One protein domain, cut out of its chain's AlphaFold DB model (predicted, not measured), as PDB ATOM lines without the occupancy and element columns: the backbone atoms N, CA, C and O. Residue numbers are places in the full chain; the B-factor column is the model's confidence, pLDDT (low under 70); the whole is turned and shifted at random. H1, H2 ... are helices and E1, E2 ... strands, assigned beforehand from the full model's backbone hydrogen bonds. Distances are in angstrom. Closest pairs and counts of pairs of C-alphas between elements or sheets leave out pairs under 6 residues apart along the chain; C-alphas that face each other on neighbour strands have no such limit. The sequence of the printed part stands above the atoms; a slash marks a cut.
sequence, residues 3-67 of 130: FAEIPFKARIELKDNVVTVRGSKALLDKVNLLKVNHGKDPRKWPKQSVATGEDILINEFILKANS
ATOM      1  N   PHE A   3     -11.300 -40.684  25.861       95.75
ATOM      2  CA  PHE A   3     -10.173 -41.157  25.071       95.75
ATOM      3  C   PHE A   3     -10.298 -40.752  23.601       95.75
ATOM      4  O   PHE A   3     -11.392 -40.509  23.086       95.75
ATOM      5  N   ALA A   4      -9.151 -40.710  22.938       95.62
ATOM      6  CA  ALA A   4      -9.020 -40.628  21.494       95.62
ATOM      7  C   ALA A   4      -8.040 -41.716  21.059       95.62
ATOM      8  O   ALA A   4      -7.016 -41.934  21.718       95.62
ATOM      9  N   GLU A   5      -8.345 -42.424  19.976       95.69
ATOM     10  CA  GLU A   5      -7.492 -43.517  19.516       95.69
ATOM     11  C   GLU A   5      -7.417 -43.633  17.998       95.69
ATOM     12  O   GLU A   5      -8.327 -43.252  17.262       95.69
ATOM     13  N   ILE A   6      -6.304 -44.196  17.549       92.88
ATOM     14  CA  ILE A   6      -6.137 -44.793  16.234       92.88
ATOM     15  C   ILE A   6      -5.996 -46.292  16.509       92.88
ATOM     16  O   ILE A   6      -4.976 -46.683  17.094       92.88
ATOM     17  N   PRO A   7      -6.990 -47.123  16.141       90.69
ATOM     18  CA  PRO A   7      -7.002 -48.543  16.475       90.69
ATOM     19  C   PRO A   7      -5.656 -49.212  16.192       90.69
ATOM     20  O   PRO A   7      -5.077 -49.040  15.120       90.69
ATOM     21  N   PHE A   8      -5.143 -49.938  17.188       88.75
ATOM     22  CA  PHE A   8      -3.863 -50.666  17.160       88.75
ATOM     23  C   PHE A   8      -2.579 -49.823  17.014       88.75
ATOM     24  O   PHE A   8      -1.491 -50.391  17.070       88.75
ATOM     25  N   LYS A   9      -2.663 -48.491  16.876       91.56
ATOM     26  CA  LYS A   9      -1.499 -47.617  16.629       91.56
ATOM     27  C   LYS A   9      -1.246 -46.602  17.738       91.56
ATOM     28  O   LYS A   9      -0.098 -46.405  18.129       91.56
ATOM     29  N   ALA A  10      -2.288 -45.938  18.234       95.44
ATOM     30  CA  ALA A  10      -2.147 -44.878  19.226       95.44
ATOM     31  C   ALA A  10      -3.407 -44.711  20.080       95.44
ATOM     32  O   ALA A  10      -4.516 -44.905  19.592       95.44
ATOM     33  N   ARG A  11      -3.248 -44.310  21.341       96.56
ATOM     34  CA  ARG A  11      -4.350 -44.002  22.259       96.56
ATOM     35  C   ARG A  11      -3.920 -42.966  23.290       96.56
ATOM     36  O   ARG A  11      -2.867 -43.114  23.911       96.56
ATOM     37  N   ILE A  12      -4.757 -41.955  23.495       96.88
ATOM     38  CA  ILE A  12      -4.669 -40.999  24.602       96.88
ATOM     39  C   ILE A  12      -5.927 -41.174  25.447       96.88
ATOM     40  O   ILE A  12      -7.031 -41.205  24.910       96.88
ATOM     41  N   GLU A  13      -5.772 -41.296  26.760       96.56
ATOM     42  CA  GLU A  13      -6.881 -41.533  27.683       96.56
ATOM     43  C   GLU A  13      -6.731 -40.689  28.951       96.56
ATOM     44  O   GLU A  13      -5.632 -40.563  29.490       96.56
ATOM     45  N   LEU A  14      -7.849 -40.129  29.420       95.75
ATOM     46  CA  LEU A  14      -7.994 -39.461  30.709       95.75
ATOM     47  C   LEU A  14      -8.826 -40.348  31.641       95.75
ATOM     48  O   LEU A  14     -10.037 -40.529  31.437       95.75
ATOM     49  N   LYS A  15      -8.179 -40.853  32.691       93.94
ATOM     50  CA  LYS A  15      -8.803 -41.624  33.770       93.94
ATOM     51  C   LYS A  15      -8.311 -41.088  35.113       93.94
ATOM     52  O   LYS A  15      -7.112 -40.921  35.288       93.94
ATOM     53  N   ASP A  16      -9.227 -40.779  36.031       90.38
ATOM     54  CA  ASP A  16      -8.905 -40.303  37.388       90.38
ATOM     55  C   ASP A  16      -7.923 -39.107  37.413       90.38
ATOM     56  O   ASP A  16      -6.977 -39.068  38.194       90.38
ATOM     57  N   ASN A  17      -8.121 -38.130  36.512       87.75
ATOM     58  CA  ASN A  17      -7.228 -36.976  36.282       87.75
ATOM     59  C   ASN A  17      -5.792 -37.321  35.841       87.75
ATOM     60  O   ASN A  17      -4.910 -36.458  35.833       87.75
ATOM     61  N   VAL A  18      -5.551 -38.559  35.418       92.38
ATOM     62  CA  VAL A  18      -4.278 -39.015  34.863       92.38
ATOM     63  C   VAL A  18      -4.421 -39.207  33.357       92.38
ATOM     64  O   VAL A  18      -5.275 -39.958  32.888       92.38
ATOM     65  N   VAL A  19      -3.561 -38.526  32.593       95.38
ATOM     66  CA  VAL A  19      -3.466 -38.698  31.138       95.38
ATOM     67  C   VAL A  19      -2.423 -39.760  30.802       95.38
ATOM     68  O   VAL A  19      -1.219 -39.534  30.987       95.38
ATOM     69  N   THR A  20      -2.871 -40.884  30.250       95.44
ATOM     70  CA  THR A  20      -2.020 -41.966  29.740       95.44
ATOM     71  C   THR A  20      -1.971 -41.952  28.218       95.44
ATOM     72  O   THR A  20      -2.996 -41.757  27.567       95.44
ATOM     73  N   VAL A  21      -0.785 -42.180  27.651       96.44
ATOM     74  CA  VAL A  21      -0.547 -42.173  26.202       96.44
ATOM     75  C   VAL A  21       0.139 -43.470  25.797       96.44
ATOM     76  O   VAL A  21       1.072 -43.915  26.466       96.44
ATOM     77  N   ARG A  22      -0.303 -44.059  24.688       96.00
ATOM     78  CA  ARG A  22       0.371 -45.153  23.980       96.00
ATOM     79  C   ARG A  22       0.467 -44.781  22.504       96.00
ATOM     80  O   ARG A  22      -0.500 -44.264  21.955       96.00
ATOM     81  N   GLY A  23       1.598 -45.047  21.862       94.50
ATOM     82  CA  GLY A  23       1.779 -44.777  20.436       94.50
ATOM     83  C   GLY A  23       3.222 -44.448  20.074       94.50
ATOM     84  O   GLY A  23       4.153 -44.892  20.743       94.50
ATOM     85  N   SER A  24       3.395 -43.677  18.999       93.75
ATOM     86  CA  SER A  24       4.706 -43.265  18.494       93.75
ATOM     87  C   SER A  24       5.456 -42.369  19.489       93.75
ATOM     88  O   SER A  24       4.851 -41.664  20.301       93.75
ATOM     89  N   LYS A  25       6.793 -42.343  19.389       95.94
ATOM     90  CA  LYS A  25       7.633 -41.411  20.160       95.94
ATOM     91  C   LYS A  25       7.215 -39.953  19.928       95.94
ATOM     92  O   LYS A  25       7.088 -39.201  20.883       95.94
ATOM     93  N   ALA A  26       6.910 -39.588  18.681       93.88
ATOM     94  CA  ALA A  26       6.447 -38.246  18.334       93.88
ATOM     95  C   ALA A  26       5.168 -37.849  19.093       93.88
ATOM     96  O   ALA A  26       5.077 -36.737  19.608       93.88
ATOM     97  N   LEU A  27       4.200 -38.766  19.214       95.19
ATOM     98  CA  LEU A  27       2.982 -38.530  19.990       95.19
ATOM     99  C   LEU A  27       3.285 -38.331  21.481       95.19
ATOM    100  O   LEU A  27       2.754 -37.415  22.107       95.19
ATOM    101  N   LEU A  28       4.137 -39.191  22.047       96.38
ATOM    102  CA  LEU A  28       4.559 -39.113  23.448       96.38
ATOM    103  C   LEU A  28       5.237 -37.771  23.748       96.38
ATOM    104  O   LEU A  28       4.872 -37.112  24.722       96.38
ATOM    105  N   ASP A  29       6.169 -37.350  22.895       96.50
ATOM    106  CA  ASP A  29       6.912 -36.099  23.042       96.50
ATOM    107  C   ASP A  29       5.968 -34.885  22.986       96.50
ATOM    108  O   ASP A  29       6.019 -34.031  23.875       96.50
ATOM    109  N   LYS A  30       5.031 -34.852  22.024       95.69
ATOM    110  CA  LYS A  30       4.009 -33.791  21.918       95.69
ATOM    111  C   LYS A  30       3.131 -33.708  23.172       95.69
ATOM    112  O   LYS A  30       2.948 -32.627  23.729       95.69
ATOM    113  N   VAL A  31       2.619 -34.837  23.669       96.00
ATOM    114  CA  VAL A  31       1.763 -34.835  24.871       96.00
ATOM    115  C   VAL A  31       2.551 -34.460  26.131       96.00
ATOM    116  O   VAL A  31       2.032 -33.755  26.996       96.00
ATOM    117  N   ASN A  32       3.804 -34.901  26.255       95.56
ATOM    118  CA  ASN A  32       4.655 -34.510  27.378       95.56
ATOM    119  C   ASN A  32       4.940 -33.005  27.366       95.56
ATOM    120  O   ASN A  32       4.864 -32.374  28.419       95.56
ATOM    121  N   LEU A  33       5.176 -32.416  26.192       95.25
ATOM    122  CA  LEU A  33       5.337 -30.972  26.049       95.25
ATOM    123  C   LEU A  33       4.080 -30.213  26.505       95.25
ATOM    124  O   LEU A  33       4.187 -29.242  27.251       95.25
ATOM    125  N   LEU A  34       2.883 -30.695  26.149       95.56
ATOM    126  CA  LEU A  34       1.621 -30.105  26.619       95.56
ATOM    127  C   LEU A  34       1.461 -30.196  28.137       95.56
ATOM    128  O   LEU A  34       1.064 -29.220  28.772       95.56
ATOM    129  N   LYS A  35       1.830 -31.335  28.731       94.88
ATOM    130  CA  LYS A  35       1.820 -31.514  30.189       94.88
ATOM    131  C   LYS A  35       2.750 -30.535  30.901       94.88
ATOM    132  O   LYS A  35       2.391 -30.038  31.968       94.88
ATOM    133  N   VAL A  36       3.931 -30.282  30.335       95.19
ATOM    134  CA  VAL A  36       4.919 -29.344  30.890       95.19
ATOM    135  C   VAL A  36       4.428 -27.902  30.763       95.19
ATOM    136  O   VAL A  36       4.464 -27.166  31.744       95.19
ATOM    137  N   ASN A  37       3.914 -27.517  29.595       95.38
ATOM    138  CA  ASN A  37       3.574 -26.122  29.301       95.38
ATOM    139  C   ASN A  37       2.214 -25.683  29.867       95.38
ATOM    140  O   ASN A  37       2.051 -24.523  30.235       95.38
ATOM    141  N   HIS A  38       1.235 -26.589  29.940       94.25
ATOM    142  CA  HIS A  38      -0.157 -26.264  30.289       94.25
ATOM    143  C   HIS A  38      -0.689 -27.058  31.493       94.25
ATOM    144  O   HIS A  38      -1.849 -26.915  31.886       94.25
ATOM    145  N   GLY A  39       0.159 -27.882  32.113       92.75
ATOM    146  CA  GLY A  39      -0.195 -28.717  33.254       92.75
ATOM    147  C   GLY A  39      -0.872 -30.032  32.864       92.75
ATOM    148  O   GLY A  39      -1.025 -30.383  31.699       92.75
ATOM    149  N   LYS A  40      -1.280 -30.805  33.875       91.56
ATOM    150  CA  LYS A  40      -1.797 -32.175  33.692       91.56
ATOM    151  C   LYS A  40      -3.249 -32.246  33.207       91.56
ATOM    152  O   LYS A  40      -3.682 -33.320  32.805       91.56
ATOM    153  N   ASP A  41      -3.984 -31.140  33.282       93.25
ATOM    154  CA  ASP A  41      -5.401 -31.075  32.927       93.25
ATOM    155  C   ASP A  41      -5.570 -30.804  31.421       93.25
ATOM    156  O   ASP A  41      -5.287 -29.687  30.976       93.25
ATOM    157  N   PRO A  42      -6.043 -31.784  30.627       93.19
ATOM    158  CA  PRO A  42      -6.147 -31.637  29.180       93.19
ATOM    159  C   PRO A  42      -7.205 -30.628  28.733       93.19
ATOM    160  O   PRO A  42      -7.155 -30.165  27.597       93.19
ATOM    161  N   ARG A  43      -8.131 -30.227  29.614       93.50
ATOM    162  CA  ARG A  43      -9.119 -29.178  29.312       93.50
ATOM    163  C   ARG A  43      -8.472 -27.807  29.119       93.50
ATOM    164  O   ARG A  43      -9.039 -26.947  28.459       93.50
ATOM    165  N   LYS A  44      -7.273 -27.615  29.679       93.31
ATOM    166  CA  LYS A  44      -6.495 -26.372  29.593       93.31
ATOM    167  C   LYS A  44      -5.496 -26.368  28.438       93.31
ATOM    168  O   LYS A  44      -4.785 -25.382  28.258       93.31
ATOM    169  N   TRP A  45      -5.384 -27.467  27.694       94.56
ATOM    170  CA  TRP A  45      -4.431 -27.561  26.594       94.56
ATOM    171  C   TRP A  45      -4.960 -26.809  25.371       94.56
ATOM    172  O   TRP A  45      -6.131 -26.968  25.018       94.56
ATOM    173  N   PRO A  46      -4.123 -26.004  24.698       93.50
ATOM    174  CA  PRO A  46      -4.528 -25.348  23.468       93.50
ATOM    175  C   PRO A  46      -4.679 -26.376  22.342       93.50
ATOM    176  O   PRO A  46      -3.950 -27.370  22.282       93.50
ATOM    177  N   LYS A  47      -5.589 -26.102  21.402       89.62
ATOM    178  CA  LYS A  47      -5.625 -26.827  20.128       89.62
ATOM    179  C   LYS A  47      -4.292 -26.636  19.399       89.62
ATOM    180  O   LYS A  47      -3.757 -25.530  19.359       89.62
ATOM    181  N   GLN A  48      -3.759 -27.723  18.864       85.69
ATOM    182  CA  GLN A  48      -2.538 -27.738  18.071       85.69
ATOM    183  C   GLN A  48      -2.852 -27.294  16.641       85.69
ATOM    184  O   GLN A  48      -3.916 -27.634  16.118       85.69
ATOM    185  N   SER A  49      -1.919 -26.585  16.002       87.56
ATOM    186  CA  SER A  49      -1.953 -26.437  14.544       87.56
ATOM    187  C   SER A  49      -1.673 -27.801  13.915       87.56
ATOM    188  O   SER A  49      -0.795 -28.534  14.381       87.56
ATOM    189  N   VAL A  50      -2.463 -28.181  12.914       87.31
ATOM    190  CA  VAL A  50      -2.420 -29.541  12.380       87.31
ATOM    191  C   VAL A  50      -1.354 -29.655  11.299       87.31
ATOM    192  O   VAL A  50      -1.485 -29.088  10.219       87.31
ATOM    193  N   ALA A  51      -0.316 -30.447  11.581       85.25
ATOM    194  CA  ALA A  51       0.692 -30.845  10.602       85.25
ATOM    195  C   ALA A  51       0.742 -32.369  10.405       85.25
ATOM    196  O   ALA A  51       1.102 -32.843   9.327       85.25
ATOM    197  N   THR A  52       0.404 -33.151  11.437       88.81
ATOM    198  CA  THR A  52       0.456 -34.618  11.406       88.81
ATOM    199  C   THR A  52      -0.802 -35.268  11.986       88.81
ATOM    200  O   THR A  52      -1.606 -34.635  12.668       88.81
ATOM    201  N   GLY A  53      -0.961 -36.578  11.757       88.25
ATOM    202  CA  GLY A  53      -2.060 -37.360  12.338       88.25
ATOM    203  C   GLY A  53      -2.075 -37.352  13.873       88.25
ATOM    204  O   GLY A  53      -3.139 -37.410  14.487       88.25
ATOM    205  N   GLU A  54      -0.907 -37.213  14.510       91.62
ATOM    206  CA  GLU A  54      -0.797 -37.020  15.959       91.62
ATOM    207  C   GLU A  54      -1.470 -35.727  16.430       91.62
ATOM    208  O   GLU A  54      -2.098 -35.737  17.486       91.62
ATOM    209  N   ASP A  55      -1.380 -34.637  15.660       92.56
ATOM    210  CA  ASP A  55      -2.018 -33.362  16.018       92.56
ATOM    211  C   ASP A  55      -3.538 -33.491  15.980       92.56
ATOM    212  O   ASP A  55      -4.222 -33.025  16.891       92.56
ATOM    213  N   ILE A  56      -4.065 -34.208  14.983       93.50
ATOM    214  CA  ILE A  56      -5.498 -34.512  14.889       93.50
ATOM    215  C   ILE A  56      -5.941 -35.338  16.098       93.50
ATOM    216  O   ILE A  56      -6.957 -35.021  16.712       93.50
ATOM    217  N   LEU A  57      -5.174 -36.365  16.476       94.50
ATOM    218  CA  LEU A  57      -5.487 -37.209  17.632       94.50
ATOM    219  C   LEU A  57      -5.472 -36.417  18.951       94.50
ATOM    220  O   LEU A  57      -6.333 -36.619  19.809       94.50
ATOM    221  N   ILE A  58      -4.510 -35.507  19.115       95.12
ATOM    222  CA  ILE A  58      -4.428 -34.614  20.277       95.12
ATOM    223  C   ILE A  58      -5.617 -33.649  20.292       95.12
ATOM    224  O   ILE A  58      -6.270 -33.507  21.325       95.12
ATOM    225  N   ASN A  59      -5.941 -33.026  19.159       94.50
ATOM    226  CA  ASN A  59      -7.076 -32.113  19.042       94.50
ATOM    227  C   ASN A  59      -8.407 -32.825  19.312       94.50
ATOM    228  O   ASN A  59      -9.233 -32.300  20.056       94.50
ATOM    229  N   GLU A  60      -8.594 -34.039  18.786       95.06
ATOM    230  CA  GLU A  60      -9.728 -34.910  19.111       95.06
ATOM    231  C   GLU A  60      -9.826 -35.125  20.626       95.06
ATOM    232  O   GLU A  60     -10.888 -34.925  21.212       95.06
ATOM    233  N   PHE A  61      -8.719 -35.498  21.274       96.38
ATOM    234  CA  PHE A  61      -8.687 -35.741  22.714       96.38
ATOM    235  C   PHE A  61      -9.046 -34.494  23.532       96.38
ATOM    236  O   PHE A  61      -9.863 -34.587  24.449       96.38
ATOM    237  N   ILE A  62      -8.482 -33.332  23.188       95.44
ATOM    238  CA  ILE A  62      -8.765 -32.052  23.857       95.44
ATOM    239  C   ILE A  62     -10.242 -31.681  23.697       95.44
ATOM    240  O   ILE A  62     -10.907 -31.344  24.676       95.44
ATOM    241  N   LEU A  63     -10.788 -31.790  22.484       94.62
ATOM    242  CA  LEU A  63     -12.197 -31.500  22.221       94.62
ATOM    243  C   LEU A  63     -13.116 -32.458  22.988       94.62
ATOM    244  O   LEU A  63     -14.080 -32.016  23.611       94.62
ATOM    245  N   LYS A  64     -12.801 -33.758  23.023       95.31
ATOM    246  CA  LYS A  64     -13.565 -34.737  23.811       95.31
ATOM    247  C   LYS A  64     -13.461 -34.469  25.315       95.31
ATOM    248  O   LYS A  64     -14.451 -34.632  26.023       95.31
ATOM    249  N   ALA A  65     -12.309 -34.017  25.815       94.75
ATOM    250  CA  ALA A  65     -12.124 -33.678  27.230       94.75
ATOM    251  C   ALA A  65     -12.971 -32.471  27.669       94.75
ATOM    252  O   ALA A  65     -13.369 -32.401  28.838       94.75
ATOM    253  N   ASN A  66     -13.264 -31.570  26.728       94.06
ATOM    254  CA  ASN A  66     -14.141 -30.413  26.898       94.06
ATOM    255  C   ASN A  66     -15.610 -30.685  26.513       94.06
ATOM    256  O   ASN A  66     -16.452 -29.820  26.705       94.06
ATOM    257  N   SER A  67     -15.951 -31.890  26.035       94.00
ATOM    258  CA  SER A  67     -17.284 -32.221  25.487       94.00
ATOM    259  C   SER A  67     -17.688 -31.379  24.262       94.00
ATOM    260  O   SER A  67     -18.866 -31.145  24.019       94.00
TER     261      SER A  67
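What this domain is: This is residues 3 to 67 of the 130 residues of the protein "Fer2_BFD domain-containing protein" of Bdellovibrio sp. qaytius (UniProt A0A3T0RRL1). A small wall of three strands, a meander in which each strand is the antiparallel neighbour of the one before, has two helices over one face and its other face bare. H2 lies over the E1 edge and H1 over the E3 edge, and a long link folds back from the end of H1 to the start of H2. The printed part has 65 residues, with E1, E2, E3, H1 and H2 along the chain, the sheet order E1 - E2 - E3, and a mixed class of helices and strands in two layers. It is compact, with a radius of gyration of the C-alphas of 10.5 A and spans of 24 by 24 by 21 A.

Where its parts are: E2 is residues 10 to 15, 16.3 A long. E1, residues 3 to 6, 10.4 A, begins with C-alpha 3 at (-10.173, -41.157, 25.071); E3, residues 18 to 22, measures 13.3 A. H1 is residues 25 to 38, 19.8 A, and H2 residues 53 to 65, 18.3 A, ending with C-alpha 65 at (-12.124, -33.678, 27.230).

How they stand to each other: E1 and E2 form a hairpin, with N 4 and O 12 2.9 A apart, within hydrogen-bond range. E2 and E3 form another, with N 13 and O 20 at 2.9 A. H2 is on the sheet at a height of 7.9 A, along E1 at 17 degrees on the local plane; their closest C-alphas, of Ala 4 and Phe 61, are 5.0 A apart. H1 is on the same face at 10.3 A, along E3 at 3 degrees on the local plane; their closest C-alphas, of Val 21 and Leu 28, are 6.6 A apart. H1 and H2 only just touch, with 3 pairs of C-alphas within 8 A, by residues 26 to 31 and 54 to 58 alone; the closest are Leu 27 and Glu 54, 5.7 A. They run the same way at a steep tilt of 42 degrees. In both helices every O i to N i+4 pair is within hydrogen-bond range.

The domain as a whole: The C-alphas farthest apart, of Asp 16 and Ala 51, are 30.0 A apart. The link from H1 to H2, residues 39 to 52, is long; the other links are tight. The printed part has no cut, and no printed residue is under 70 in pLDDT.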